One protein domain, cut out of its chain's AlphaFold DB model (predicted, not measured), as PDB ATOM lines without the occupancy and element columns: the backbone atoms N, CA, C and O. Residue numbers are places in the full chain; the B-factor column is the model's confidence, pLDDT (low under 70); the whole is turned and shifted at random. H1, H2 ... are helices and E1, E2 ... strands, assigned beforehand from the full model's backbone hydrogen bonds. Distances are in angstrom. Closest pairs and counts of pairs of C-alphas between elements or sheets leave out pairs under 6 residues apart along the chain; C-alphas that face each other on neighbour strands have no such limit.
ATOM      1  N   ASP A  24     -15.496  35.051-141.339       96.25
ATOM      2  CA  ASP A  24     -14.452  35.752-142.095       96.25
ATOM      3  C   ASP A  24     -14.833  37.198-142.446       96.25
ATOM      4  O   ASP A  24     -13.951  38.035-142.627       96.25
ATOM      5  N   ASP A  25     -16.125  37.540-142.483       96.38
ATOM      6  CA  ASP A  25     -16.575  38.907-142.779       96.38
ATOM      7  C   ASP A  25     -16.165  39.914-141.684       96.38
ATOM      8  O   ASP A  25     -16.020  41.114-141.954       96.38
ATOM      9  N   TYR A  26     -15.916  39.422-140.464       97.69
ATOM     10  CA  TYR A  26     -15.447  40.208-139.321       97.69
ATOM     11  C   TYR A  26     -13.953  40.545-139.412       97.69
ATOM     12  O   TYR A  26     -13.509  41.494-138.766       97.69
ATOM     13  N   VAL A  27     -13.167  39.804-140.200       98.12
ATOM     14  CA  VAL A  27     -11.720  40.031-140.326       98.12
ATOM     15  C   VAL A  27     -11.467  41.411-140.937       98.12
ATOM     16  O   VAL A  27     -12.048  41.787-141.963       98.12
ATOM     17  N   GLY A  28     -10.598  42.186-140.289       98.06
ATOM     18  CA  GLY A  28     -10.257  43.539-140.714       98.06
ATOM     19  C   GLY A  28      -9.950  44.498-139.568       98.06
ATOM     20  O   GLY A  28      -9.921  44.135-138.394       98.06
ATOM     21  N   THR A  29      -9.705  45.753-139.941       98.44
ATOM     22  CA  THR A  29      -9.538  46.875-139.014       98.44
ATOM     23  C   THR A  29     -10.842  47.656-138.927       98.44
ATOM     24  O   THR A  29     -11.422  48.003-139.957       98.44
ATOM     25  N   TRP A  30     -11.284  47.953-137.709       98.06
ATOM     26  CA  TRP A  30     -12.551  48.620-137.436       98.06
ATOM     27  C   TRP A  30     -12.321  49.842-136.554       98.06
ATOM     28  O   TRP A  30     -11.921  49.717-135.397       98.06
ATOM     29  N   GLN A  31     -12.564  51.031-137.097       96.94
ATOM     30  CA  GLN A  31     -12.384  52.296-136.392       96.94
ATOM     31  C   GLN A  31     -13.652  52.642-135.615       96.94
ATOM     32  O   GLN A  31     -14.730  52.696-136.194       96.94
ATOM     33  N   ARG A  32     -13.527  52.913-134.314       95.88
ATOM     34  CA  ARG A  32     -14.641  53.341-133.460       95.88
ATOM     35  C   ARG A  32     -15.205  54.674-133.947       95.88
ATOM     36  O   ARG A  32     -14.439  55.620-134.166       95.88
ATOM     37  N   ASP A  33     -16.523  54.755-134.063       92.31
ATOM     38  CA  ASP A  33     -17.219  55.976-134.459       92.31
ATOM     39  C   ASP A  33     -17.256  57.004-133.317       92.31
ATOM     40  O   ASP A  33     -17.269  56.652-132.137       92.31
ATOM     41  N   GLU A  34     -17.283  58.291-133.678       80.75
ATOM     42  CA  GLU A  34     -17.594  59.427-132.786       80.75
ATOM     43  C   GLU A  34     -16.800  59.504-131.466       80.75
ATOM     44  O   GLU A  34     -17.230  60.123-130.491       80.75
ATOM     45  N   HIS A  35     -15.603  58.915-131.411       83.44
ATOM     46  CA  HIS A  35     -14.732  59.031-130.246       83.44
ATOM     47  C   HIS A  35     -13.666  60.114-130.434       83.44
ATOM     48  O   HIS A  35     -13.184  60.341-131.541       83.44
ATOM     49  N   LYS A  36     -13.280  60.790-129.340       85.06
ATOM     50  CA  LYS A  36     -12.286  61.881-129.344       85.06
ATOM     51  C   LYS A  36     -10.899  61.407-129.784       85.06
ATOM     52  O   LYS A  36     -10.200  62.139-130.484       85.06
ATOM     53  N   TRP A  37     -10.517  60.200-129.391       88.62
ATOM     54  CA  TRP A  37      -9.248  59.565-129.745       88.62
ATOM     55  C   TRP A  37      -9.475  58.505-130.819       88.62
ATOM     56  O   TRP A  37     -10.585  57.975-130.929       88.62
ATOM     57  N   LEU A  38      -8.440  58.182-131.596       94.31
ATOM     58  CA  LEU A  38      -8.506  57.041-132.506       94.31
ATOM     59  C   LEU A  38      -8.451  55.753-131.689       94.31
ATOM     60  O   LEU A  38      -7.389  55.312-131.269       94.31
ATOM     61  N   GLN A  39      -9.621  55.175-131.445       95.12
ATOM     62  CA  GLN A  39      -9.768  53.829-130.906       95.12
ATOM     63  C   GLN A  39     -10.260  52.905-131.999       95.12
ATOM     64  O   GLN A  39     -11.172  53.258-132.743       95.12
ATOM     65  N   PHE A  40      -9.664  51.731-132.102       96.56
ATOM     66  CA  PHE A  40      -9.977  50.796-133.167       96.56
ATOM     67  C   PHE A  40      -9.700  49.376-132.715       96.56
ATOM     68  O   PHE A  40      -8.947  49.142-131.772       96.56
ATOM     69  N   ILE A  41     -10.322  48.425-133.393       97.62
ATOM     70  CA  ILE A  41     -10.083  47.007-133.166       97.62
ATOM     71  C   ILE A  41      -9.566  46.364-134.444       97.62
ATOM     72  O   ILE A  41      -9.948  46.735-135.554       97.62
ATOM     73  N   GLU A  42      -8.673  45.400-134.288       98.38
ATOM     74  CA  GLU A  42      -8.202  44.553-135.375       98.38
ATOM     75  C   GLU A  42      -8.673  43.129-135.105       98.38
ATOM     76  O   GLU A  42      -8.359  42.569-134.057       98.38
ATOM     77  N   ILE A  43      -9.431  42.556-136.038       98.56
ATOM     78  CA  ILE A  43      -9.844  41.155-135.990       98.56
ATOM     79  C   ILE A  43      -9.023  40.384-137.015       98.56
ATOM     80  O   ILE A  43      -9.021  40.726-138.201       98.56
ATOM     81  N   LYS A  44      -8.338  39.339-136.553       98.19
ATOM     82  CA  LYS A  44      -7.508  38.446-137.366       98.19
ATOM     83  C   LYS A  44      -7.985  37.011-137.241       98.19
ATOM     84  O   LYS A  44      -8.544  36.628-136.215       98.19
ATOM     85  N   LYS A  45      -7.721  36.228-138.285       97.81
ATOM     86  CA  LYS A  45      -7.915  34.782-138.303       97.81
ATOM     87  C   LYS A  45      -6.585  34.108-138.595       97.81
ATOM     88  O   LYS A  45      -6.067  34.254-139.697       97.81
ATOM     89  N   ASP A  46      -6.101  33.322-137.644       95.25
ATOM     90  CA  ASP A  46      -4.860  32.559-137.765       95.25
ATOM     91  C   ASP A  46      -5.134  31.094-137.421       95.25
ATOM     92  O   ASP A  46      -5.635  30.771-136.343       95.25
ATOM     93  N   ASN A  47      -4.833  30.184-138.354       93.00
ATOM     94  CA  ASN A  47      -5.065  28.740-138.204       93.00
ATOM     95  C   ASN A  47      -6.493  28.381-137.744       93.00
ATOM     96  O   ASN A  47      -6.688  27.475-136.937       93.00
ATOM     97  N   GLY A  48      -7.495  29.113-138.243       90.06
ATOM     98  CA  GLY A  48      -8.906  28.900-137.904       90.06
ATOM     99  C   GLY A  48      -9.370  29.554-136.600       90.06
ATOM    100  O   GLY A  48     -10.570  29.564-136.347       90.06
ATOM    101  N   ASN A  49      -8.469  30.148-135.813       95.56
ATOM    102  CA  ASN A  49      -8.815  30.870-134.591       95.56
ATOM    103  C   ASN A  49      -8.950  32.365-134.864       95.56
ATOM    104  O   ASN A  49      -8.094  32.958-135.524       95.56
ATOM    105  N   TYR A  50      -9.992  32.976-134.308       98.19
ATOM    106  CA  TYR A  50     -10.210  34.413-134.405       98.19
ATOM    107  C   TYR A  50      -9.694  35.115-133.154       98.19
ATOM    108  O   TYR A  50      -9.931  34.675-132.029       98.19
ATOM    109  N   THR A  51      -9.006  36.233-133.350       98.25
ATOM    110  CA  THR A  51      -8.576  37.118-132.264       98.25
ATOM    111  C   THR A  51      -9.035  38.535-132.545       98.25
ATOM    112  O   THR A  51      -9.088  38.959-133.699       98.25
ATOM    113  N   MET A  52      -9.368  39.262-131.484       98.00
ATOM    114  CA  MET A  52      -9.653  40.687-131.519       98.00
ATOM    115  C   MET A  52      -8.636  41.421-130.664       98.00
ATOM    116  O   MET A  52      -8.488  41.134-129.476       98.00
ATOM    117  N   THR A  53      -7.993  42.410-131.261       97.88
ATOM    118  CA  THR A  53      -7.015  43.267-130.603       97.88
ATOM    119  C   THR A  53      -7.576  44.674-130.490       97.88
ATOM    120  O   THR A  53      -7.829  45.315-131.510       97.88
ATOM    121  N   GLN A  54      -7.759  45.171-129.268       96.00
ATOM    122  CA  GLN A  54      -8.145  46.557-129.008       96.00
ATOM    123  C   GLN A  54      -6.912  47.461-129.053       96.00
ATOM    124  O   GLN A  54      -5.924  47.212-128.362       96.00
ATOM    125  N   LYS A  55      -6.983  48.507-129.877       96.00
ATOM    126  CA  LYS A  55      -5.919  49.475-130.162       96.00
ATOM    127  C   LYS A  55      -6.425  50.908-129.947       96.00
ATOM    128  O   LYS A  55      -7.621  51.151-129.763       96.00
ATOM    129  N   GLY A  56      -5.510  51.872-129.954       93.62
ATOM    130  CA  GLY A  56      -5.768  53.262-129.565       93.62
ATOM    131  C   GLY A  56      -5.402  53.573-128.113       93.62
ATOM    132  O   GLY A  56      -5.902  54.541-127.541       93.62
ATOM    133  N   SER A  57      -4.553  52.743-127.508       92.50
ATOM    134  CA  SER A  57      -3.887  53.007-126.228       92.50
ATOM    135  C   SER A  57      -2.514  52.322-126.207       92.50
ATOM    136  O   SER A  57      -2.251  51.471-127.059       92.50
ATOM    137  N   SER A  58      -1.648  52.674-125.252       90.94
ATOM    138  CA  SER A  58      -0.367  51.973-125.048       90.94
ATOM    139  C   SER A  58      -0.560  50.515-124.622       90.94
ATOM    140  O   SER A  58       0.274  49.667-124.925       90.94
ATOM    141  N   ASP A  59      -1.673  50.222-123.948       89.75
ATOM    142  CA  ASP A  59      -1.964  48.916-123.371       89.75
ATOM    143  C   ASP A  59      -2.882  48.139-124.314       89.75
ATOM    144  O   ASP A  59      -4.110  48.130-124.192       89.75
ATOM    145  N   VAL A  60      -2.268  47.501-125.307       93.25
ATOM    146  CA  VAL A  60      -2.978  46.681-126.290       93.25
ATOM    147  C   VAL A  60      -3.537  45.424-125.626       93.25
ATOM    148  O   VAL A  60      -2.819  44.682-124.958       93.25
ATOM    149  N   GLN A  61      -4.823  45.151-125.853       93.38
ATOM    150  CA  GLN A  61      -5.490  43.959-125.331       93.38
ATOM    151  C   GLN A  61      -5.932  43.047-126.467       93.38
ATOM    152  O   GLN A  61      -6.781  43.430-127.271       93.38
ATOM    153  N   THR A  62      -5.406  41.824-126.487       96.12
ATOM    154  CA  THR A  62      -5.800  40.781-127.440       96.12
ATOM    155  C   THR A  62      -6.641  39.727-126.741       96.12
ATOM    156  O   THR A  62      -6.256  39.208-125.695       96.12
ATOM    157  N   GLN A  63      -7.786  39.394-127.328       95.88
ATOM    158  CA  GLN A  63      -8.718  38.402-126.808       95.88
ATOM    159  C   GLN A  63      -9.074  37.401-127.908       95.88
ATOM    160  O   GLN A  63      -9.232  37.773-129.072       95.88
ATOM    161  N   VAL A  64      -9.183  36.126-127.540       96.56
ATOM    162  CA  VAL A  64      -9.672  35.079-128.444       96.56
ATOM    163  C   VAL A  64     -11.186  35.215-128.562       96.56
ATOM    164  O   VAL A  64     -11.871  35.429-127.562       96.56
ATOM    165  N   LEU A  65     -11.698  35.103-129.783       97.94
ATOM    166  CA  LEU A  65     -13.127  35.119-130.062       97.94
ATOM    167  C   LEU A  65     -13.645  33.690-130.230       97.94
ATOM    168  O   LEU A  65     -12.975  32.833-130.806       97.94
ATOM    169  N   SER A  66     -14.866  33.458-129.763       96.50
ATOM    170  CA  SER A  66     -15.609  32.232-130.030       96.50
ATOM    171  C   SER A  66     -16.425  32.394-131.306       96.50
ATOM    172  O   SER A  66     -17.097  33.410-131.482       96.50
ATOM    173  N   GLU A  67     -16.375  31.389-132.175       95.81
ATOM    174  CA  GLU A  67     -17.183  31.312-133.391       95.81
ATOM    175  C   GLU A  67     -18.309  30.298-133.202       95.81
ATOM    176  O   GLU A  67     -18.088  29.196-132.690       95.81
ATOM    177  N   LYS A  68     -19.521  30.687-133.590       93.56
ATOM    178  CA  LYS A  68     -20.678  29.799-133.645       93.56
ATOM    179  C   LYS A  68     -21.614  30.251-134.757       93.56
ATOM    180  O   LYS A  68     -22.027  31.408-134.779       93.56
ATOM    181  N   ASP A  69     -21.979  29.325-135.639       91.69
ATOM    182  CA  ASP A  69     -22.927  29.554-136.736       91.69
ATOM    183  C   ASP A  69     -22.546  30.766-137.623       91.69
ATOM    184  O   ASP A  69     -23.412  31.479-138.135       91.69
ATOM    185  N   GLY A  70     -21.241  31.015-137.804       92.06
ATOM    186  CA  GLY A  70     -20.721  32.136-138.592       92.06
ATOM    187  C   GLY A  70     -20.732  33.495-137.881       92.06
ATOM    188  O   GLY A  70     -20.444  34.512-138.513       92.06
ATOM    189  N   GLU A  71     -21.046  33.538-136.586       95.00
ATOM    190  CA  GLU A  71     -20.999  34.739-135.749       95.00
ATOM    191  C   GLU A  71     -19.862  34.660-134.729       95.00
ATOM    192  O   GLU A  71     -19.541  33.589-134.209       95.00
ATOM    193  N   LEU A  72     -19.254  35.813-134.434       97.25
ATOM    194  CA  LEU A  72     -18.197  35.925-133.434       97.25
ATOM    195  C   LEU A  72     -18.740  36.483-132.119       97.25
ATOM    196  O   LEU A  72     -19.617  37.348-132.090       97.25
ATOM    197  N   SER A  73     -18.177  36.023-131.011       97.19
ATOM    198  CA  SER A  73     -18.470  36.540-129.678       97.19
ATOM    199  C   SER A  73     -17.208  36.616-128.828       97.19
ATOM    200  O   SER A  73     -16.244  35.878-129.038       97.19
ATOM    201  N   LEU A  74     -17.206  37.551-127.887       96.06
ATOM    202  CA  LEU A  74     -16.143  37.755-126.922       96.06
ATOM    203  C   LEU A  74     -16.559  37.180-125.569       96.06
ATOM    204  O   LEU A  74     -17.546  37.628-124.990       96.06
ATOM    205  N   ASN A  75     -15.774  36.254-125.025       93.00
ATOM    206  CA  ASN A  75     -16.003  35.781-123.666       93.00
ATOM    207  C   ASN A  75     -15.556  36.839-122.647       93.00
ATOM    208  O   ASN A  75     -14.394  37.241-122.631       93.00
ATOM    209  N   ILE A  76     -16.469  37.267-121.776       90.31
ATOM    210  CA  ILE A  76     -16.212  38.285-120.742       90.31
ATOM    211  C   ILE A  76     -16.282  37.709-119.318       90.31
ATOM    212  O   ILE A  76     -16.535  38.434-118.355       90.31
ATOM    213  N   GLY A  77     -16.124  36.392-119.161       87.88
ATOM    214  CA  GLY A  77     -16.174  35.678-117.878       87.88
ATOM    215  C   GLY A  77     -17.578  35.491-117.285       87.88
ATOM    216  O   GLY A  77     -17.843  34.461-116.674       87.88
ATOM    217  N   MET A  78     -18.498  36.440-117.491       87.12
ATOM    218  CA  MET A  78     -19.910  36.348-117.061       87.12
ATOM    219  C   MET A  78     -20.862  35.873-118.171       87.12
ATOM    220  O   MET A  78     -22.072  35.798-117.968       87.12
ATOM    221  N   GLY A  79     -20.319  35.577-119.350       91.56
ATOM    222  CA  GLY A  79     -21.054  35.179-120.545       91.56
ATOM    223  C   GLY A  79     -20.304  35.587-121.808       91.56
ATOM    224  O   GLY A  79     -19.180  36.095-121.736       91.56
ATOM    225  N   ASP A  80     -20.956  35.393-122.950       94.12
ATOM    226  CA  ASP A  80     -20.420  35.768-124.252       94.12
ATOM    227  C   ASP A  80     -21.095  37.051-124.747       94.12
ATOM    228  O   ASP A  80     -22.321  37.156-124.838       94.12
ATOM    229  N   MET A  81     -20.279  38.054-125.057       95.38
ATOM    230  CA  MET A  81     -20.702  39.300-125.673       95.38
ATOM    231  C   MET A  81     -20.689  39.134-127.198       95.38
ATOM    232  O   MET A  81     -19.615  38.965-127.775       95.38
ATOM    233  N   PRO A  82     -21.838  39.208-127.884       95.75
ATOM    234  CA  PRO A  82     -21.873  39.034-129.330       95.75
ATOM    235  C   PRO A  82     -21.235  40.225-130.051       95.75
ATOM    236  O   PRO A  82     -21.479  41.383-129.695       95.75
ATOM    237  N   LEU A  83     -20.478  39.938-131.109       97.62
ATOM    238  CA  LEU A  83     -20.081  40.913-132.118       97.62
ATOM    239  C   LEU A  83     -21.160  40.897-133.202       97.62
ATOM    240  O   LEU A  83     -21.414  39.857-133.802       97.62
ATOM    241  N   LYS A  84     -21.812  42.032-133.460       96.62
ATOM    242  CA  LYS A  84     -22.865  42.112-134.485       96.62
ATOM    243  C   LYS A  84     -22.359  42.856-135.703       96.62
ATOM    244  O   LYS A  84     -22.004  44.027-135.600       96.62
ATOM    245  N   LEU A  85     -22.370  42.188-136.846       96.56
ATOM    246  CA  LEU A  85     -22.032  42.789-138.126       96.56
ATOM    247  C   LEU A  85     -23.303  43.257-138.849       96.56
ATOM    248  O   LEU A  85     -24.310  42.549-138.844       96.56
ATOM    249  N   SER A  86     -23.267  44.445-139.449       95.44
ATOM    250  CA  SER A  86     -24.327  44.919-140.342       95.44
ATOM    251  C   SER A  86     -24.409  44.070-141.612       95.44
ATOM    252  O   SER A  86     -23.422  43.478-142.044       95.44
ATOM    253  N   ASP A  87     -25.577  44.052-142.259       93.44
ATOM    254  CA  ASP A  87     -25.799  43.265-143.483       93.44
ATOM    255  C   ASP A  87     -24.864  43.674-144.637       93.44
ATOM    256  O   ASP A  87     -24.464  42.841-145.451       93.44
ATOM    257  N   ASP A  88     -24.479  44.954-144.694       94.19
ATOM    258  CA  ASP A  88     -23.524  45.483-145.675       94.19
ATOM    259  C   ASP A  88     -22.055  45.231-145.303       94.19
ATOM    260  O   ASP A  88     -21.161  45.548-146.091       94.19
ATOM    261  N   LYS A  89     -21.807  44.644-144.125       95.19
ATOM    262  CA  LYS A  89     -20.489  44.281-143.590       95.19
ATOM    263  C   LYS A  89     -19.565  45.475-143.346       95.19
ATOM    264  O   LYS A  89     -18.350  45.296-143.246       95.19
ATOM    265  N   LYS A  90     -20.114  46.689-143.245       95.88
ATOM    266  CA  LYS A  90     -19.344  47.928-143.041       95.88
ATOM    267  C   LYS A  90     -19.374  48.442-141.613       95.88
ATOM    268  O   LYS A  90     -18.504  49.234-141.255       95.88
ATOM    269  N   THR A  91     -20.307  47.968-140.797       97.31
ATOM    270  CA  THR A  91     -20.457  48.381-139.406       97.31
ATOM    271  C   THR A  91     -20.425  47.175-138.485       97.31
ATOM    272  O   THR A  91     -21.158  46.206-138.662       97.31
ATOM    273  N   LEU A  92     -19.584  47.262-137.466       98.06
ATOM    274  CA  LEU A  92     -19.453  46.288-136.400       98.06
ATOM    275  C   LEU A  92     -19.924  46.927-135.092       98.06
ATOM    276  O   LEU A  92     -19.474  48.010-134.727       98.06
ATOM    277  N   LEU A  93     -20.828  46.260-134.380       97.38
ATOM    278  CA  LEU A  93     -21.325  46.678-133.071       97.38
ATOM    279  C   LEU A  93     -20.784  45.729-131.999       97.38
ATOM    280  O   LEU A  93     -21.057  44.526-132.039       97.38
ATOM    281  N   VAL A  94     -20.056  46.275-131.022       95.31
ATOM    282  CA  VAL A  94     -19.500  45.520-129.885       95.31
ATOM    283  C   VAL A  94     -19.571  46.378-128.630       95.31
ATOM    284  O   VAL A  94     -19.054  47.491-128.621       95.31
ATOM    285  N   ASN A  95     -20.188  45.873-127.560       93.56
ATOM    286  CA  ASN A  95     -20.429  46.634-126.328       93.56
ATOM    287  C   ASN A  95     -19.196  46.696-125.403       93.56
ATOM    288  O   ASN A  95     -19.252  46.272-124.251       93.56
ATOM    289  N   LEU A  96     -18.067  47.186-125.921       90.19
ATOM    290  CA  LEU A  96     -16.782  47.220-125.211       90.19
ATOM    291  C   LEU A  96     -16.676  48.364-124.203       90.19
ATOM    292  O   LEU A  96     -15.920  48.268-123.237       90.19
ATOM    293  N   TYR A  97     -17.406  49.456-124.422       87.69
ATOM    294  CA  TYR A  97     -17.235  50.686-123.659       87.69
ATOM    295  C   TYR A  97     -18.520  51.088-122.942       87.69
ATOM    296  O   TYR A  97     -19.598  51.124-123.531       87.69
ATOM    297  N   ALA A  98     -18.382  51.497-121.678       86.12
ATOM    298  CA  ALA A  98     -19.494  51.986-120.860       86.12
ATOM    299  C   ALA A  98     -20.047  53.357-121.311       86.12
ATOM    300  O   ALA A  98     -21.117  53.763-120.866       86.12
ATOM    301  N   GLY A  99     -19.330  54.084-122.176       84.44
ATOM    302  CA  GLY A  99     -19.753  55.383-122.696       84.44
ATOM    303  C   GLY A  99     -19.165  55.688-124.073       84.44
ATOM    304  O   GLY A  99     -18.117  55.153-124.442       84.44
ATOM    305  N   GLY A 100     -19.839  56.567-124.820       85.50
ATOM    306  CA  GLY A 100     -19.560  56.835-126.235       85.50
ATOM    307  C   GLY A 100     -20.148  55.769-127.166       85.50
ATOM    308  O   GLY A 100     -20.952  54.941-126.746       85.50
ATOM    309  N   SER A 101     -19.738  55.783-128.435       91.25
ATOM    310  CA  SER A 101     -20.222  54.824-129.434       91.25
ATOM    311  C   SER A 101     -19.682  53.413-129.185       91.25
ATOM    312  O   SER A 101     -18.513  53.249-128.852       91.25
ATOM    313  N   ASN A 102     -20.503  52.389-129.391       95.50
ATOM    314  CA  ASN A 102     -20.070  50.988-129.494       95.50
ATOM    315  C   ASN A 102     -20.153  50.486-130.952       95.50
ATOM    316  O   ASN A 102     -20.185  49.283-131.205       95.50
ATOM    317  N   SER A 103     -20.215  51.431-131.897       96.56
ATOM    318  CA  SER A 103     -20.156  51.213-133.339       96.56
ATOM    319  C   SER A 103     -18.750  51.451-133.859       96.56
ATOM    320  O   SER A 103     -18.055  52.381-133.436       96.56
ATOM    321  N   PHE A 104     -18.350  50.593-134.786       97.56
ATOM    322  CA  PHE A 104     -17.080  50.655-135.471       97.56
ATOM    323  C   PHE A 104     -17.310  50.510-136.968       97.56
ATOM    324  O   PHE A 104     -17.985  49.584-137.419       97.56
ATOM    325  N   ARG A 105     -16.690  51.382-137.752       96.62
ATOM    326  CA  ARG A 105     -16.706  51.311-139.211       96.62
ATOM    327  C   ARG A 105     -15.520  50.512-139.737       96.62
ATOM    328  O   ARG A 105     -14.401  50.647-139.232       96.62
ATOM    329  N   LYS A 106     -15.733  49.719-140.781       97.50
ATOM    330  CA  LYS A 106     -14.649  48.990-141.450       97.50
ATOM    331  C   LYS A 106     -13.703  49.975-142.135       97.50
ATOM    332  O   LYS A 106     -14.135  50.863-142.869       97.50
ATOM    333  N   VAL A 107     -12.404  49.817-141.908       97.50
ATOM    334  CA  VAL A 107     -11.358  50.588-142.585       97.50
ATOM    335  C   VAL A 107     -10.835  49.742-143.738       97.50
ATOM    336  O   VAL A 107     -10.114  48.772-143.521       97.50
ATOM    337  N   GLU A 108     -11.223  50.084-144.965       95.06
ATOM    338  CA  GLU A 108     -10.814  49.337-146.164       95.06
ATOM    339  C   GLU A 108      -9.550  49.909-146.811       95.06
ATOM    340  O   GLU A 108      -8.713  49.150-147.290       95.06
ATOM    341  N   ASP A 109      -9.390  51.233-146.772       96.06
ATOM    342  CA  ASP A 109      -8.275  51.938-147.398       96.06
ATOM    343  C   ASP A 109      -6.941  51.670-146.675       96.06
ATOM    344  O   ASP A 109      -6.804  51.914-145.473       96.06
ATOM    345  N   GLU A 110      -5.943  51.178-147.413       96.62
ATOM    346  CA  GLU A 110      -4.623  50.830-146.870       96.62
ATOM    347  C   GLU A 110      -3.857  52.041-146.330       96.62
ATOM    348  O   GLU A 110      -3.143  51.925-145.333       96.62
ATOM    349  N   SER A 111      -4.020  53.228-146.925       97.19
ATOM    350  CA  SER A 111      -3.376  54.438-146.406       97.19
ATOM    351  C   SER A 111      -3.942  54.812-145.034       97.19
ATOM    352  O   SER A 111      -3.188  55.159-144.124       97.19
ATOM    353  N   CYS A 112      -5.248  54.625-144.836       97.44
ATOM    354  CA  CYS A 112      -5.900  54.802-143.544       97.44
ATOM    355  C   CYS A 112      -5.454  53.755-142.515       97.44
ATOM    356  O   CYS A 112      -5.210  54.106-141.359       97.44
ATOM    357  N   LYS A 113      -5.294  52.485-142.910       97.62
ATOM    358  CA  LYS A 113      -4.743  51.440-142.025       97.62
ATOM    359  C   LYS A 113      -3.309  51.755-141.600       97.62
ATOM    360  O   LYS A 113      -2.983  51.616-140.423       97.62
ATOM    361  N   ASN A 114      -2.474  52.235-142.520       97.94
ATOM    362  CA  ASN A 114      -1.100  52.636-142.211       97.94
ATOM    363  C   ASN A 114      -1.056  53.781-141.198       97.94
ATOM    364  O   ASN A 114      -0.312  53.692-140.227       97.94
ATOM    365  N   LEU A 115      -1.913  54.795-141.349       98.06
ATOM    366  CA  LEU A 115      -2.027  55.875-140.363       98.06
ATOM    367  C   LEU A 115      -2.442  55.368-138.974       98.06
ATOM    368  O   LEU A 115      -1.898  55.834-137.974       98.06
ATOM    369  N   LEU A 116      -3.366  54.403-138.892       97.69
ATOM    370  CA  LEU A 116      -3.734  53.777-137.616       97.69
ATOM    371  C   LEU A 116      -2.568  52.995-137.002       97.69
ATOM    372  O   LEU A 116      -2.351  53.071-135.794       97.69
ATOM    373  N   ASN A 117      -1.797  52.274-137.815       97.62
ATOM    374  CA  ASN A 117      -0.623  51.536-137.351       97.62
ATOM    375  C   ASN A 117       0.499  52.474-136.875       97.62
ATOM    376  O   ASN A 117       1.088  52.226-135.825       97.62
ATOM    377  N   GLU A 118       0.764  53.568-137.592       98.12
ATOM    378  CA  GLU A 118       1.699  54.617-137.164       98.12
ATOM    379  C   GLU A 118       1.250  55.254-135.845       98.12
ATOM    380  O   GLU A 118       2.054  55.420-134.928       98.12
ATOM    381  N   TYR A 119      -0.045  55.558-135.720       97.81
ATOM    382  CA  TYR A 119      -0.622  56.104-134.494       97.81
ATOM    383  C   TYR A 119      -0.465  55.142-133.309       97.81
ATOM    384  O   TYR A 119      -0.009  55.552-132.242       97.81
ATOM    385  N   GLN A 120      -0.779  53.856-133.493       98.06
ATOM    386  CA  GLN A 120      -0.604  52.838-132.453       98.06
ATOM    387  C   GLN A 120       0.865  52.675-132.050       98.06
ATOM    388  O   GLN A 120       1.174  52.671-130.863       98.06
ATOM    389  N   SER A 121       1.777  52.616-133.022       97.62
ATOM    390  CA  SER A 121       3.217  52.547-132.754       97.62
ATOM    391  C   SER A 121       3.707  53.766-131.963       97.62
ATOM    392  O   SER A 121       4.488  53.630-131.022       97.62
ATOM    393  N   GLY A 122       3.207  54.963-132.280       97.19
ATOM    394  CA  GLY A 122       3.523  56.171-131.517       97.19
ATOM    395  C   GLY A 122       3.022  56.124-130.068       97.19
ATOM    396  O   GLY A 122       3.711  56.618-129.178       97.19
ATOM    397  N   LEU A 123       1.862  55.507-129.811       96.75
ATOM    398  CA  LEU A 123       1.337  55.306-128.453       96.75
ATOM    399  C   LEU A 123       2.181  54.309-127.650       96.75
ATOM    400  O   LEU A 123       2.461  54.551-126.478       96.75
ATOM    401  N   GLU A 124       2.603  53.208-128.269       95.88
ATOM    402  CA  GLU A 124       3.437  52.174-127.635       95.88
ATOM    403  C   GLU A 124       4.845  52.682-127.297       95.88
ATOM    404  O   GLU A 124       5.433  52.277-126.296       95.88
ATOM    405  N   ASN A 125       5.371  53.604-128.107       95.50
ATOM    406  CA  ASN A 125       6.713  54.170-127.956       95.50
ATOM    407  C   ASN A 125       6.721  55.555-127.288       95.50
ATOM    408  O   ASN A 125       7.718  56.279-127.357       95.50
ATOM    409  N   MET A 126       5.619  55.944-126.646       95.44
ATOM    410  CA  MET A 126       5.498  57.228-125.963       95.44
ATOM    411  C   MET A 126       6.554  57.343-124.841       95.44
ATOM    412  O   MET A 126       6.639  56.449-123.990       95.44
ATOM    413  N   PRO A 127       7.350  58.431-124.777       96.38
ATOM    414  CA  PRO A 127       8.284  58.634-123.677       96.38
ATOM    415  C   PRO A 127       7.564  58.642-122.325       96.38
ATOM    416  O   PRO A 127       6.465  59.176-122.190       96.38
ATOM    417  N   ARG A 128       8.187  58.049-121.303       93.88
ATOM    418  CA  ARG A 128       7.574  57.947-119.966       93.88
ATOM    419  C   ARG A 128       7.627  59.255-119.182       93.88
ATOM    420  O   ARG A 128       6.759  59.497-118.348       93.88
ATOM    421  N   ASP A 129       8.645  60.079-119.429       96.38
ATOM    422  CA  ASP A 129       8.762  61.393-118.801       96.38
ATOM    423  C   ASP A 129       7.881  62.410-119.531       96.38
ATOM    424  O   ASP A 129       8.274  62.980-120.550       96.38
ATOM    425  N   ILE A 130       6.694  62.650-118.973       94.12
ATOM    426  CA  ILE A 130       5.673  63.540-119.537       94.12
ATOM    427  C   ILE A 130       6.092  65.018-119.599       94.12
ATOM    428  O   ILE A 130       5.421  65.817-120.254       94.12
ATOM    429  N   PHE A 131       7.179  65.404-118.925       95.12
ATOM    430  CA  PHE A 131       7.681  66.780-118.922       95.12
ATOM    431  C   PHE A 131       8.825  67.006-119.919       95.12
ATOM    432  O   PHE A 131       9.183  68.160-120.175       95.12
ATOM    433  N   SER A 132       9.365  65.935-120.506       97.31
ATOM    434  CA  SER A 132      10.469  65.991-121.469       97.31
ATOM    435  C   SER A 132      10.066  66.620-122.812       97.31
ATOM    436  O   SER A 132       8.908  66.563-123.236       97.31
ATOM    437  N   GLU A 133      11.038  67.199-123.523       97.69
ATOM    438  CA  GLU A 133      10.828  67.697-124.895       97.69
ATOM    439  C   GLU A 133      10.503  66.565-125.881       97.69
ATOM    440  O   GLU A 133       9.701  66.751-126.801       97.69
ATOM    441  N   ASP A 134      11.038  65.365-125.645       97.44
ATOM    442  CA  ASP A 134      10.734  64.174-126.440       97.44
ATOM    443  C   ASP A 134       9.256  63.794-126.313       97.44
ATOM    444  O   ASP A 134       8.594  63.525-127.319       97.44
ATOM    445  N   TYR A 135       8.700  63.837-125.096       97.31
ATOM    446  CA  TYR A 135       7.274  63.595-124.881       97.31
ATOM    447  C   TYR A 135       6.410  64.630-125.596       97.31
ATOM    448  O   TYR A 135       5.463  64.264-126.294       97.31
ATOM    449  N   LYS A 136       6.742  65.923-125.472       97.50
ATOM    450  CA  LYS A 136       6.008  67.002-126.154       97.50
ATOM    451  C   LYS A 136       6.019  66.810-127.670       97.50
ATOM    452  O   LYS A 136       4.970  66.917-128.306       97.50
ATOM    453  N   THR A 137       7.176  66.469-128.233       97.94
ATOM    454  CA  THR A 137       7.352  66.215-129.670       97.94
ATOM    455  C   THR A 137       6.534  65.011-130.126       97.94
ATOM    456  O   THR A 137       5.754  65.107-131.074       97.94
ATOM    457  N   ALA A 138       6.643  63.883-129.427       97.31
ATOM    458  CA  ALA A 138       5.892  62.681-129.762       97.31
ATOM    459  C   ALA A 138       4.371  62.878-129.588       97.31
ATOM    460  O   ALA A 138       3.590  62.394-130.405       97.31
ATOM    461  N   SER A 139       3.938  63.664-128.597       96.62
ATOM    462  CA  SER A 139       2.525  63.992-128.376       96.62
ATOM    463  C   SER A 139       1.972  64.855-129.514       96.62
ATOM    464  O   SER A 139       0.883  64.592-130.032       96.62
ATOM    465  N   ALA A 140       2.750  65.841-129.971       97.69
ATOM    466  CA  ALA A 140       2.408  66.651-131.137       97.69
ATOM    467  C   ALA A 140       2.324  65.804-132.419       97.69
ATOM    468  O   ALA A 140       1.391  65.978-133.205       97.69
ATOM    469  N   ASN A 141       3.235  64.844-132.599       97.50
ATOM    470  CA  ASN A 141       3.209  63.914-133.731       97.50
ATOM    471  C   ASN A 141       1.964  63.020-133.711       97.50
ATOM    472  O   ASN A 141       1.290  62.901-134.732       97.50
ATOM    473  N   LEU A 142       1.602  62.449-132.557       97.06
ATOM    474  CA  LEU A 142       0.370  61.666-132.407       97.06
ATOM    475  C   LEU A 142      -0.878  62.493-132.716       97.06
ATOM    476  O   LEU A 142      -1.789  62.016-133.395       97.06
ATOM    477  N   LYS A 143      -0.914  63.750-132.260       97.00
ATOM    478  CA  LYS A 143      -2.001  64.677-132.586       97.00
ATOM    479  C   LYS A 143      -2.077  64.943-134.094       97.00
ATOM    480  O   LYS A 143      -3.168  64.882-134.654       97.00
ATOM    481  N   SER A 144      -0.939  65.168-134.747       97.44
ATOM    482  CA  SER A 144      -0.855  65.365-136.200       97.44
ATOM    483  C   SER A 144      -1.327  64.131-136.981       97.44
ATOM    484  O   SER A 144      -2.132  64.256-137.904       97.44
ATOM    485  N   LEU A 145      -0.916  62.925-136.573       97.19
ATOM    486  CA  LEU A 145      -1.394  61.664-137.157       97.19
ATOM    487  C   LEU A 145      -2.906  61.509-137.006       97.19
ATOM    488  O   LEU A 145      -3.590  61.159-137.970       97.19
ATOM    489  N   GLN A 146      -3.440  61.825-135.824       96.06
ATOM    490  CA  GLN A 146      -4.876  61.809-135.588       96.06
ATOM    491  C   GLN A 146      -5.611  62.792-136.510       96.06
ATOM    492  O   GLN A 146      -6.591  62.415-137.147       96.06
ATOM    493  N   GLU A 147      -5.159  64.042-136.606       95.88
ATOM    494  CA  GLU A 147      -5.767  65.053-137.481       95.88
ATOM    495  C   GLU A 147      -5.705  64.643-138.957       95.88
ATOM    496  O   GLU A 147      -6.701  64.764-139.678       95.88
ATOM    497  N   LYS A 148      -4.573  64.082-139.396       96.50
ATOM    498  CA  LYS A 148      -4.388  63.557-140.752       96.50
ATOM    499  C   LYS A 148      -5.352  62.413-141.049       96.50
ATOM    500  O   LYS A 148      -6.016  62.452-142.083       96.50
ATOM    501  N   TYR A 149      -5.474  61.440-140.146       96.44
ATOM    502  CA  TYR A 149      -6.430  60.344-140.296       96.44
ATOM    503  C   TYR A 149      -7.857  60.872-140.408       96.44
ATOM    504  O   TYR A 149      -8.559  60.529-141.349       96.44
ATOM    505  N   ARG A 150      -8.287  61.763-139.508       93.62
ATOM    506  CA  ARG A 150      -9.652  62.311-139.555       93.62
ATOM    507  C   ARG A 150      -9.927  63.052-140.862       93.62
ATOM    508  O   ARG A 150     -10.965  62.849-141.471       93.62
ATOM    509  N   SER A 151      -8.976  63.857-141.329       94.25
ATOM    510  CA  SER A 151      -9.096  64.590-142.594       94.25
ATOM    511  C   SER A 151      -9.231  63.670-143.816       94.25
ATOM    512  O   SER A 151     -10.018  63.946-144.720       94.25
ATOM    513  N   GLN A 152      -8.477  62.568-143.850       94.19
ATOM    514  CA  GLN A 152      -8.406  61.681-145.018       94.19
ATOM    515  C   GLN A 152      -9.434  60.539-144.983       94.19
ATOM    516  O   GLN A 152      -9.922  60.110-146.030       94.19
ATOM    517  N   CYS A 153      -9.762  60.053-143.785       93.31
ATOM    518  CA  CYS A 153     -10.399  58.755-143.563       93.31
ATOM    519  C   CYS A 153     -11.748  58.839-142.841       93.31
ATOM    520  O   CYS A 153     -12.558  57.921-142.998       93.31
ATOM    521  N   ASP A 154     -12.022  59.891-142.059       85.44
ATOM    522  CA  ASP A 154     -13.375  60.157-141.547       85.44
ATOM    523  C   ASP A 154     -14.167  60.843-142.678       85.44
ATOM    524  O   ASP A 154     -14.376  62.057-142.685       85.44
TER     525      ASP A 154
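What this domain is: This is residues 24 to 154 of the 156 residues of an uncharacterized protein of Kingella denitrificans ATCC 33394 (UniProt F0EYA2). An eight-stranded sheet curls like part of a barrel, and residues 84 to 85, just after edge strand E6, pair with the other edge strand E7 across the opening. A helical hairpin stands at one side of it: H1 packs on the sheet, mostly at E1 and E3, and the longer H2 packs on H1 but not on the sheet. The 131 printed residues hold eight named strands, then two named helices; the sheet runs E6 E5 E4 E3 E2 E1 E8 E7, antiparallel throughout, and the class is mixed. The whole is compact, with a radius of gyration of the C-alphas of 15.7 A, yet elongated, spanning 52 by 32 by 31 A.

Where its parts are: The strands are E1, residues 28 to 32, 13.0 A long from C-alpha 28 at (-10.257, 43.539, -140.714); E2, 40 to 46, 19.5 A; E3, 49 to 55, 19.3 A; E4, 61 to 68, 22.4 A; E5, 71 to 75, 13.1 A; E6, 80 to 82, 6.2 A; E7, 91 to 93, 6.6 A; and E8, 103 to 107, 12.8 A. H1, residues 110 to 124, is 20.9 A long. H2, residues 133 to 153, is 29.6 A long and ends with C-alpha 153 at (-10.399, 58.755, -143.563).

How they stand to each other: The sheet is strongly twisted, and E1 to E6 form a meander, each strand the antiparallel neighbour of the one before. N 42 and O 53 of the hairpin E2 and E3 are 2.9 A apart, within hydrogen-bond range. So are N 30 and O 41 of E1 and E2, at 2.8 A, N 63 and O 52 of E4 and E3, at 2.9 A, and N 66 and O 73 of E4 and E5, at 2.9 A. E4 pairs in a staggered way, with E3 over residues 61 to 65 and with E5 over 65 to 68. At the edges, N 74 and O 81 of the hairpin E5 and E6, and N 92 and O 104 of the hairpin E7 and E8, are 2.8 A apart, within hydrogen-bond range; N 31 and O 105 of the antiparallel neighbours E1 and E8 are within hydrogen-bond range too, at 2.8 A. H1 is on the sheet at a height of 9.8 A, giving two layers, a helix over a sheet. It runs across the strands, at 67 degrees to E1 on the local plane; the closest C-alphas of H1 and E1, Lys 113 and Thr 29, are 7.3 A apart. H1 and H2 touch, closest at the C-alphas of Cys 112 and Cys 153, 6.0 A, with a shallow tilt of 23 degrees, opposite ways. H2 is not on the sheet. In both helices every O i to N i+4 pair is within hydrogen-bond range.

The domain as a whole: The C-alphas farthest apart, Asp 69 and Glu 133, are 52.3 A from each other. The printed part has no cut and no long link. Its mean pLDDT is 95.1, and no printed residue is under 70.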